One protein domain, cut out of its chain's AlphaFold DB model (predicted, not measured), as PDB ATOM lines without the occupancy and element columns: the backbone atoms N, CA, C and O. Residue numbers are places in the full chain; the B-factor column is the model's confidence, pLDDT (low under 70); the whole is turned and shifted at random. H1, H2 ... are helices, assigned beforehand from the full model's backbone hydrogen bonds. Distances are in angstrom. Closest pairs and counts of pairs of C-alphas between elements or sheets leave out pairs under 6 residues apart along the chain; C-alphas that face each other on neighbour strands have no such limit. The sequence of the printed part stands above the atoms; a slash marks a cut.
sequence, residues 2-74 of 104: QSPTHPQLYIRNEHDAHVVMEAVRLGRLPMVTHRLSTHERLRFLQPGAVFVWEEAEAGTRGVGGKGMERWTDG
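Overview. This is residues 2 to 74 of the 104 residues of an uncharacterized protein of Calocera viscosa (strain TUFC12733) (UniProt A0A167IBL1). There is little regular structure here: two short helices, H1 and H2, sit on opposite sides of a core of loops, with residues 50 to 53 passing through the middle. A loop at residues 57 to 67 makes one end of the longest axis. The printed part has 73 residues with two named helices, H1 then H2, and no named strand; the class is all helix, though the named elements hold only 19 residues. The whole is compact, with a radius of gyration of the C-alphas of 12.7 A and spans of 34 by 27 by 19 A.

Along the chain. After residues 2 to 13, H1 covers residues 14 to 25, 16.4 A long, from C-alpha 14 at (47.468, 46.810, 42.482). H2, residues 38 to 44, ends with C-alpha 44 at (47.469, 41.084, 64.872).

Arrangement. H1 and H2 are apart, with no C-alpha of one within 8 A of the other. In both, every O i to N i+4 pair is within hydrogen-bond range.

Size, cuts and confidence. The C-alphas farthest apart, of Arg 12 and Val 63, are 36.7 A apart. The printed part has no cut. The link from H1 to H2, 12 residues, is long. Residues 57 to 67 have pLDDT under 70.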
ATOM      1  N   GLN A   2      43.410  32.232  64.190       84.81
ATOM      2  CA  GLN A   2      43.650  32.713  62.837       84.81
ATOM      3  C   GLN A   2      44.723  33.805  62.860       84.81
ATOM      4  O   GLN A   2      44.722  34.669  63.736       84.81
ATOM      5  N   SER A   3      45.650  33.748  61.909       92.88
ATOM      6  CA  SER A   3      46.751  34.701  61.756       92.88
ATOM      7  C   SER A   3      46.499  35.653  60.581       92.88
ATOM      8  O   SER A   3      45.643  35.366  59.739       92.88
ATOM      9  N   PRO A   4      47.262  36.754  60.467       97.31
ATOM     10  CA  PRO A   4      47.342  37.517  59.227       97.31
ATOM     11  C   PRO A   4      47.709  36.629  58.039       97.31
ATOM     12  O   PRO A   4      48.449  35.653  58.195       97.31
ATOM     13  N   THR A   5      47.258  37.026  56.851       98.12
ATOM     14  CA  THR A   5      47.761  36.504  55.574       98.12
ATOM     15  C   THR A   5      49.249  36.810  55.433       98.12
ATOM     16  O   THR A   5      50.019  35.956  55.003       98.12
ATOM     17  N   HIS A   6      49.670  38.002  55.860       98.25
ATOM     18  CA  HIS A   6      51.077  38.347  56.019       98.25
ATOM     19  C   HIS A   6      51.239  39.343  57.181       98.25
ATOM     20  O   HIS A   6      50.476  40.303  57.239       98.25
ATOM     21  N   PRO A   7      52.188  39.162  58.119       96.62
ATOM     22  CA  PRO A   7      52.275  40.014  59.310       96.62
ATOM     23  C   PRO A   7      52.945  41.374  59.067       96.62
ATOM     24  O   PRO A   7      52.745  42.290  59.854       96.62
ATOM     25  N   GLN A   8      53.767  41.499  58.019       96.88
ATOM     26  CA  GLN A   8      54.586  42.691  57.783       96.88
ATOM     27  C   GLN A   8      54.842  42.920  56.285       96.88
ATOM     28  O   GLN A   8      55.934  42.681  55.777       96.88
ATOM     29  N   LEU A   9      53.808  43.316  55.549       97.50
ATOM     30  CA  LEU A   9      53.878  43.636  54.125       97.50
ATOM     31  C   LEU A   9      53.204  44.980  53.847       97.50
ATOM     32  O   LEU A   9      52.114  45.257  54.338       97.50
ATOM     33  N   TYR A  10      53.852  45.798  53.023       97.25
ATOM     34  CA  TYR A  10      53.285  47.042  52.519       97.25
ATOM     35  C   TYR A  10      52.813  46.846  51.076       97.25
ATOM     36  O   TYR A  10      53.619  46.530  50.202       97.25
ATOM     37  N   ILE A  11      51.510  47.023  50.837       97.75
ATOM     38  CA  ILE A  11      50.894  46.940  49.506       97.75
ATOM     39  C   ILE A  11      51.013  48.312  48.845       97.75
ATOM     40  O   ILE A  11      50.354  49.262  49.264       97.75
ATOM     41  N   ARG A  12      51.881  48.435  47.837       95.81
ATOM     42  CA  ARG A  12      52.185  49.732  47.206       95.81
ATOM     43  C   ARG A  12      51.243  50.052  46.056       95.81
ATOM     44  O   ARG A  12      50.990  51.216  45.768       95.81
ATOM     45  N   ASN A  13      50.805  49.019  45.348       96.75
ATOM     46  CA  ASN A  13      50.017  49.133  44.133       96.75
ATOM     47  C   ASN A  13      49.168  47.873  43.916       96.75
ATOM     48  O   ASN A  13      49.252  46.900  44.666       96.75
ATOM     49  N   GLU A  14      48.354  47.908  42.865       97.81
ATOM     50  CA  GLU A  14      47.468  46.810  42.482       97.81
ATOM     51  C   GLU A  14      48.218  45.490  42.238       97.81
ATOM     52  O   GLU A  14      47.750  44.426  42.637       97.81
ATOM     53  N   HIS A  15      49.408  45.544  41.632       98.12
ATOM     54  CA  HIS A  15      50.195  44.345  41.350       98.12
ATOM     55  C   HIS A  15      50.599  43.609  42.635       98.12
ATOM     56  O   HIS A  15      50.455  42.389  42.704       98.12
ATOM     57  N   ASP A  16      51.038  44.337  43.669       98.31
ATOM     58  CA  ASP A  16      51.347  43.742  44.975       98.31
ATOM     59  C   ASP A  16      50.112  43.031  45.563       98.31
ATOM     60  O   ASP A  16      50.223  41.917  46.079       98.31
ATOM     61  N   ALA A  17      48.926  43.640  45.446       98.12
ATOM     62  CA  ALA A  17      47.678  43.037  45.910       98.12
ATOM     63  C   ALA A  17      47.352  41.741  45.146       98.12
ATOM     64  O   ALA A  17      47.053  40.723  45.773       98.12
ATOM     65  N   HIS A  18      47.481  41.741  43.813       98.25
ATOM     66  CA  HIS A  18      47.266  40.550  42.978       98.25
ATOM     67  C   HIS A  18      48.204  39.401  43.335       98.25
ATOM     68  O   HIS A  18      47.763  38.258  43.428       98.25
ATOM     69  N   VAL A  19      49.482  39.689  43.593       98.50
ATOM     70  CA  VAL A  19      50.455  38.669  44.015       98.50
ATOM     71  C   VAL A  19      50.046  38.029  45.342       98.50
ATOM     72  O   VAL A  19      50.108  36.804  45.476       98.50
ATOM     73  N   VAL A  20      49.596  38.827  46.315       98.50
ATOM     74  CA  VAL A  20      49.121  38.303  47.605       98.50
ATOM     75  C   VAL A  20      47.855  37.466  47.422       98.50
ATOM     76  O   VAL A  20      47.783  36.361  47.962       98.50
ATOM     77  N   MET A  21      46.885  37.941  46.637       97.62
ATOM     78  CA  MET A  21      45.652  37.197  46.353       97.62
ATOM     79  C   MET A  21      45.938  35.859  45.659       97.62
ATOM     80  O   MET A  21      45.394  34.830  46.056       97.62
ATOM     81  N   GLU A  22      46.846  35.837  44.682       98.44
ATOM     82  CA  GLU A  22      47.259  34.611  43.996       98.44
ATOM     83  C   GLU A  22      47.987  33.645  44.940       98.44
ATOM     84  O   GLU A  22      47.734  32.439  44.928       98.44
ATOM     85  N   ALA A  23      48.856  34.156  45.816       98.56
ATOM     86  CA  ALA A  23      49.517  33.334  46.824       98.56
ATOM     87  C   ALA A  23      48.512  32.698  47.801       98.56
ATOM     88  O   ALA A  23      48.691  31.539  48.181       98.56
ATOM     89  N   VAL A  24      47.442  33.413  48.167       98.12
ATOM     90  CA  VAL A  24      46.333  32.869  48.967       98.12
ATOM     91  C   VAL A  24      45.558  31.807  48.187       98.12
ATOM     92  O   VAL A  24      45.344  30.712  48.705       98.12
ATOM     93  N   ARG A  25      45.205  32.073  46.922       96.69
ATOM     94  CA  ARG A  25      44.495  31.120  46.049       96.69
ATOM     95  C   ARG A  25      45.264  29.807  45.866       96.69
ATOM     96  O   ARG A  25      44.663  28.738  45.822       96.69
ATOM     97  N   LEU A  26      46.594  29.883  45.781       98.00
ATOM     98  CA  LEU A  26      47.494  28.727  45.695       98.00
ATOM     99  C   LEU A  26      47.764  28.045  47.052       98.00
ATOM    100  O   LEU A  26      48.515  27.072  47.093       98.00
ATOM    101  N   GLY A  27      47.214  28.555  48.158       96.00
ATOM    102  CA  GLY A  27      47.423  28.018  49.508       96.00
ATOM    103  C   GLY A  27      48.817  28.277  50.093       96.00
ATOM    104  O   GLY A  27      49.212  27.614  51.050       96.00
ATOM    105  N   ARG A  28      49.584  29.215  49.522       98.12
ATOM    106  CA  ARG A  28      50.932  29.587  49.996       98.12
ATOM    107  C   ARG A  28      50.895  30.582  51.152       98.12
ATOM    108  O   ARG A  28      51.793  30.571  51.987       98.12
ATOM    109  N   LEU A  29      49.874  31.437  51.187       98.06
ATOM    110  CA  LEU A  29      49.572  32.318  52.314       98.06
ATOM    111  C   LEU A  29      48.202  31.951  52.899       98.06
ATOM    112  O   LEU A  29      47.311  31.550  52.145       98.06
ATOM    113  N   PRO A  30      48.005  32.070  54.223       96.44
ATOM    114  CA  PRO A  30      46.740  31.705  54.841       96.44
ATOM    115  C   PRO A  30      45.632  32.702  54.476       96.44
ATOM    116  O   PRO A  30      45.831  33.920  54.484       96.44
ATOM    117  N   MET A  31      44.438  32.172  54.205       95.38
ATOM    118  CA  MET A  31      43.215  32.960  54.057       95.38
ATOM    119  C   MET A  31      42.513  33.114  55.406       95.38
ATOM    120  O   MET A  31      42.396  32.156  56.173       95.38
ATOM    121  N   VAL A  32      41.986  34.303  55.668       93.38
ATOM    122  CA  VAL A  32      41.038  34.550  56.751       93.38
ATOM    123  C   VAL A  32      39.677  33.970  56.370       93.38
ATOM    124  O   VAL A  32      39.116  34.305  55.331       93.38
ATOM    125  N   THR A  33      39.127  33.107  57.220       88.81
ATOM    126  CA  THR A  33      37.863  32.393  56.970       88.81
ATOM    127  C   THR A  33      36.721  32.836  57.879       88.81
ATOM    128  O   THR A  33      35.562  32.528  57.611       88.81
ATOM    129  N   HIS A  34      37.028  33.560  58.954       86.81
ATOM    130  CA  HIS A  34      36.054  34.095  59.902       86.81
ATOM    131  C   HIS A  34      36.553  35.405  60.518       86.81
ATOM    132  O   HIS A  34      37.731  35.763  60.417       86.81
ATOM    133  N   ARG A  35      35.641  36.133  61.169       88.75
ATOM    134  CA  ARG A  35      35.971  37.381  61.869       88.75
ATOM    135  C   ARG A  35      36.995  37.119  62.968       88.75
ATOM    136  O   ARG A  35      36.864  36.150  63.712       88.75
ATOM    137  N   LEU A  36      37.957  38.028  63.096       89.69
ATOM    138  CA  LEU A  36      38.928  37.987  64.181       89.69
ATOM    139  C   LEU A  36      38.221  38.114  65.536       89.69
ATOM    140  O   LEU A  36      37.398  39.009  65.752       89.69
ATOM    141  N   SER A  37      38.582  37.238  66.467       90.38
ATOM    142  CA  SER A  37      38.239  37.386  67.879       90.38
ATOM    143  C   SER A  37      38.898  38.635  68.475       90.38
ATOM    144  O   SER A  37      39.850  39.194  67.928       90.38
ATOM    145  N   THR A  38      38.434  39.080  69.645       89.00
ATOM    146  CA  THR A  38      39.054  40.213  70.358       89.00
ATOM    147  C   THR A  38      40.546  39.996  70.617       89.00
ATOM    148  O   THR A  38      41.330  40.913  70.400       89.00
ATOM    149  N   HIS A  39      40.956  38.784  70.998       90.75
ATOM    150  CA  HIS A  39      42.367  38.476  71.230       90.75
ATOM    151  C   HIS A  39      43.202  38.548  69.942       90.75
ATOM    152  O   HIS A  39      44.283  39.131  69.936       90.75
ATOM    153  N   GLU A  40      42.695  37.995  68.838       94.00
ATOM    154  CA  GLU A  40      43.384  38.043  67.542       94.00
ATOM    155  C   GLU A  40      43.513  39.475  67.031       94.00
ATOM    156  O   GLU A  40      44.571  39.848  66.535       94.00
ATOM    157  N   ARG A  41      42.481  40.304  67.218       92.81
ATOM    158  CA  ARG A  41      42.539  41.731  66.884       92.81
ATOM    159  C   ARG A  41      43.647  42.450  67.642       92.81
ATOM    160  O   ARG A  41      44.499  43.065  67.013       92.81
ATOM    161  N   LEU A  42      43.667  42.315  68.971       89.38
ATOM    162  CA  LEU A  42      44.688  42.938  69.821       89.38
ATOM    163  C   LEU A  42      46.105  42.511  69.428       89.38
ATOM    164  O   LEU A  42      47.029  43.318  69.467       89.38
ATOM    165  N   ARG A  43      46.274  41.250  69.024       92.81
ATOM    166  CA  ARG A  43      47.580  40.698  68.668       92.81
ATOM    167  C   ARG A  43      48.038  41.059  67.255       92.81
ATOM    168  O   ARG A  43      49.236  41.211  67.040       92.81
ATOM    169  N   PHE A  44      47.120  41.122  66.293       95.38
ATOM    170  CA  PHE A  44      47.469  41.084  64.872       95.38
ATOM    171  C   PHE A  44      47.085  42.329  64.071       95.38
ATOM    172  O   PHE A  44      47.609  42.493  62.972       95.38
ATOM    173  N   LEU A  45      46.222  43.214  64.578       92.69
ATOM    174  CA  LEU A  45      45.955  44.505  63.934       92.69
ATOM    175  C   LEU A  45      47.100  45.474  64.226       92.69
ATOM    176  O   LEU A  45      47.042  46.266  65.162       92.69
ATOM    177  N   GLN A  46      48.170  45.356  63.449       93.44
ATOM    178  CA  GLN A  46      49.389  46.147  63.579       93.44
ATOM    179  C   GLN A  46      49.814  46.668  62.197       93.44
ATOM    180  O   GLN A  46      49.438  46.070  61.182       93.44
ATOM    181  N   PRO A  47      50.606  47.754  62.120       95.50
ATOM    182  CA  PRO A  47      51.124  48.250  60.850       95.50
ATOM    183  C   PRO A  47      51.815  47.148  60.034       95.50
ATOM    184  O   PRO A  47      52.690  46.444  60.533       95.50
ATOM    185  N   GLY A  48      51.422  47.009  58.766       96.38
ATOM    186  CA  GLY A  48      51.947  45.987  57.853       96.38
ATOM    187  C   GLY A  48      51.223  44.638  57.900       96.38
ATOM    188  O   GLY A  48      51.528  43.774  57.078       96.38
ATOM    189  N   ALA A  49      50.258  44.434  58.797       97.50
ATOM    190  CA  ALA A  49      49.427  43.240  58.752       97.50
ATOM    191  C   ALA A  49      48.479  43.282  57.540       97.50
ATOM    192  O   ALA A  49      47.743  44.246  57.336       97.50
ATOM    193  N   VAL A  50      48.484  42.209  56.751       98.00
ATOM    194  CA  VAL A  50      47.623  42.011  55.580       98.00
ATOM    195  C   VAL A  50      46.684  40.848  55.854       98.00
ATOM    196  O   VAL A  50      47.112  39.783  56.309       98.00
ATOM    197  N   PHE A  51      45.406  41.042  55.541       97.31
ATOM    198  CA  PHE A  51      44.354  40.044  55.688       97.31
ATOM    199  C   PHE A  51      43.611  39.907  54.362       97.31
ATOM    200  O   PHE A  51      43.133  40.896  53.812       97.31
ATOM    201  N   VAL A  52      43.502  38.679  53.867       96.81
ATOM    202  CA  VAL A  52      42.711  38.332  52.684       96.81
ATOM    203  C   VAL A  52      41.624  37.368  53.112       96.81
ATOM    204  O   VAL A  52      41.910  36.367  53.770       96.81
ATOM    205  N   TRP A  53      40.388  37.659  52.733       93.62
ATOM    206  CA  TRP A  53      39.245  36.786  52.950       93.62
ATOM    207  C   TRP A  53      38.438  36.678  51.666       93.62
ATOM    208  O   TRP A  53      38.562  37.498  50.759       93.62
ATOM    209  N   GLU A  54      37.595  35.662  51.621       89.88
ATOM    210  CA  GLU A  54      36.608  35.498  50.571       89.88
ATOM    211  C   GLU A  54      35.245  35.925  51.105       89.88
ATOM    212  O   GLU A  54      34.852  35.541  52.214       89.88
ATOM    213  N   GLU A  55      34.537  36.733  50.324       85.44
ATOM    214  CA  GLU A  55      33.170  37.114  50.640       85.44
ATOM    215  C   GLU A  55      32.281  35.868  50.690       85.44
ATOM    216  O   GLU A  55      32.281  35.024  49.795       85.44
ATOM    217  N   ALA A  56      31.530  35.738  51.777       75.12
ATOM    218  CA  ALA A  56      30.561  34.674  51.955       75.12
ATOM    219  C   ALA A  56      29.363  35.231  52.714       75.12
ATOM    220  O   ALA A  56      29.538  35.923  53.723       75.12
ATOM    221  N   GLU A  57      28.161  34.889  52.259       63.88
ATOM    222  CA  GLU A  57      26.936  35.184  52.995       63.88
ATOM    223  C   GLU A  57      26.903  34.398  54.312       63.88
ATOM    224  O   GLU A  57      27.481  33.312  54.466       63.88
ATOM    225  N   ALA A  58      26.208  34.939  55.307       59.47
ATOM    226  CA  ALA A  58      25.981  34.211  56.544       59.47
ATOM    227  C   ALA A  58      25.139  32.945  56.275       59.47
ATOM    228  O   ALA A  58      23.961  33.039  55.949       59.47
ATOM    229  N   GLY A  59      25.730  31.759  56.461       57.22
ATOM    230  CA  GLY A  59      25.020  30.473  56.392       57.22
ATOM    231  C   GLY A  59      25.225  29.641  55.119       57.22
ATOM    232  O   GLY A  59      24.745  28.512  55.078       57.22
ATOM    233  N   THR A  60      25.964  30.124  54.113       56.84
ATOM    234  CA  THR A  60      26.221  29.383  52.855       56.84
ATOM    235  C   THR A  60      27.431  28.444  52.901       56.84
ATOM    236  O   THR A  60      27.551  27.567  52.046       56.84
ATOM    237  N   ARG A  61      28.310  28.549  53.909       52.19
ATOM    238  CA  ARG A  61      29.373  27.556  54.159       52.19
ATOM    239  C   ARG A  61      28.998  26.655  55.331       52.19
ATOM    240  O   ARG A  61      28.747  27.129  56.437       52.19
ATOM    241  N   GLY A  62      28.938  25.352  55.054       43.28
ATOM    242  CA  GLY A  62      28.578  24.313  56.013       43.28
ATOM    243  C   GLY A  62      29.365  24.406  57.321       43.28
ATOM    244  O   GLY A  62      30.574  24.612  57.323       43.28
ATOM    245  N   VAL A  63      28.632  24.209  58.419       39.69
ATOM    246  CA  VAL A  63      29.093  24.098  59.812       39.69
ATOM    247  C   VAL A  63      29.748  25.373  60.375       39.69
ATOM    248  O   VAL A  63      30.960  25.498  60.499       39.69
ATOM    249  N   GLY A  64      28.900  26.300  60.833       48.41
ATOM    250  CA  GLY A  64      29.204  27.150  61.996       48.41
ATOM    251  C   GLY A  64      29.885  28.501  61.751       48.41
ATOM    252  O   GLY A  64      30.087  29.241  62.712       48.41
ATOM    253  N   GLY A  65      30.209  28.866  60.509       53.66
ATOM    254  CA  GLY A  65      30.824  30.159  60.195       53.66
ATOM    255  C   GLY A  65      29.805  31.238  59.821       53.66
ATOM    256  O   GLY A  65      29.089  31.107  58.830       53.66
ATOM    257  N   LYS A  66      29.763  32.351  60.564       61.72
ATOM    258  CA  LYS A  66      29.092  33.576  60.104       61.72
ATOM    259  C   LYS A  66      29.967  34.188  59.002       61.72
ATOM    260  O   LYS A  66      31.077  34.627  59.297       61.72
ATOM    261  N   GLY A  67      29.489  34.168  57.760       67.75
ATOM    262  CA  GLY A  67      30.189  34.722  56.599       67.75
ATOM    263  C   GLY A  67      30.611  36.188  56.781       67.75
ATOM    264  O   GLY A  67      30.064  36.923  57.619       67.75
ATOM    265  N   MET A  68      31.643  36.605  56.042       81.88
ATOM    266  CA  MET A  68      32.215  37.949  56.123       81.88
ATOM    267  C   MET A  68      32.041  38.702  54.803       81.88
ATOM    268  O   MET A  68      32.905  38.672  53.937       81.88
ATOM    269  N   GLU A  69      30.930  39.427  54.693       86.25
ATOM    270  CA  GLU A  69      30.652  40.357  53.582       86.25
ATOM    271  C   GLU A  69      31.478  41.644  53.682       86.25
ATOM    272  O   GLU A  69      31.885  42.245  52.696       86.25
ATOM    273  N   ARG A  70      31.743  42.085  54.915       89.38
ATOM    274  CA  ARG A  70      32.522  43.290  55.213       89.38
ATOM    275  C   ARG A  70      33.511  43.027  56.329       89.38
ATOM    276  O   ARG A  70      33.154  42.409  57.344       89.38
ATOM    277  N   TRP A  71      34.716  43.564  56.162       92.38
ATOM    278  CA  TRP A  71      35.719  43.613  57.213       92.38
ATOM    279  C   TRP A  71      35.228  44.456  58.393       92.38
ATOM    280  O   TRP A  71      34.673  45.540  58.214       92.38
ATOM    281  N   THR A  72      35.415  43.943  59.608       90.19
ATOM    282  CA  THR A  72      35.130  44.669  60.851       90.19
ATOM    283  C   THR A  72      36.218  44.356  61.867       90.19
ATOM    284  O   THR A  72      36.271  43.247  62.403       90.19
ATOM    285  N   ASP A  73      37.045  45.341  62.174       91.81
ATOM    286  CA  ASP A  73      38.123  45.242  63.159       91.81
ATOM    287  C   ASP A  73      37.785  45.917  64.495       91.81
ATOM    288  O   ASP A  73      38.514  45.748  65.464       91.81
ATOM    289  N   GLY A  74      36.646  46.606  64.592       88.44
ATOM    290  CA  GLY A  74      36.236  47.297  65.815       88.44
ATOM    291  C   GLY A  74      36.953  48.628  66.045       88.44
ATOM    292  O   GLY A  74      36.742  49.233  67.091       88.44
TER     293      GLY A  74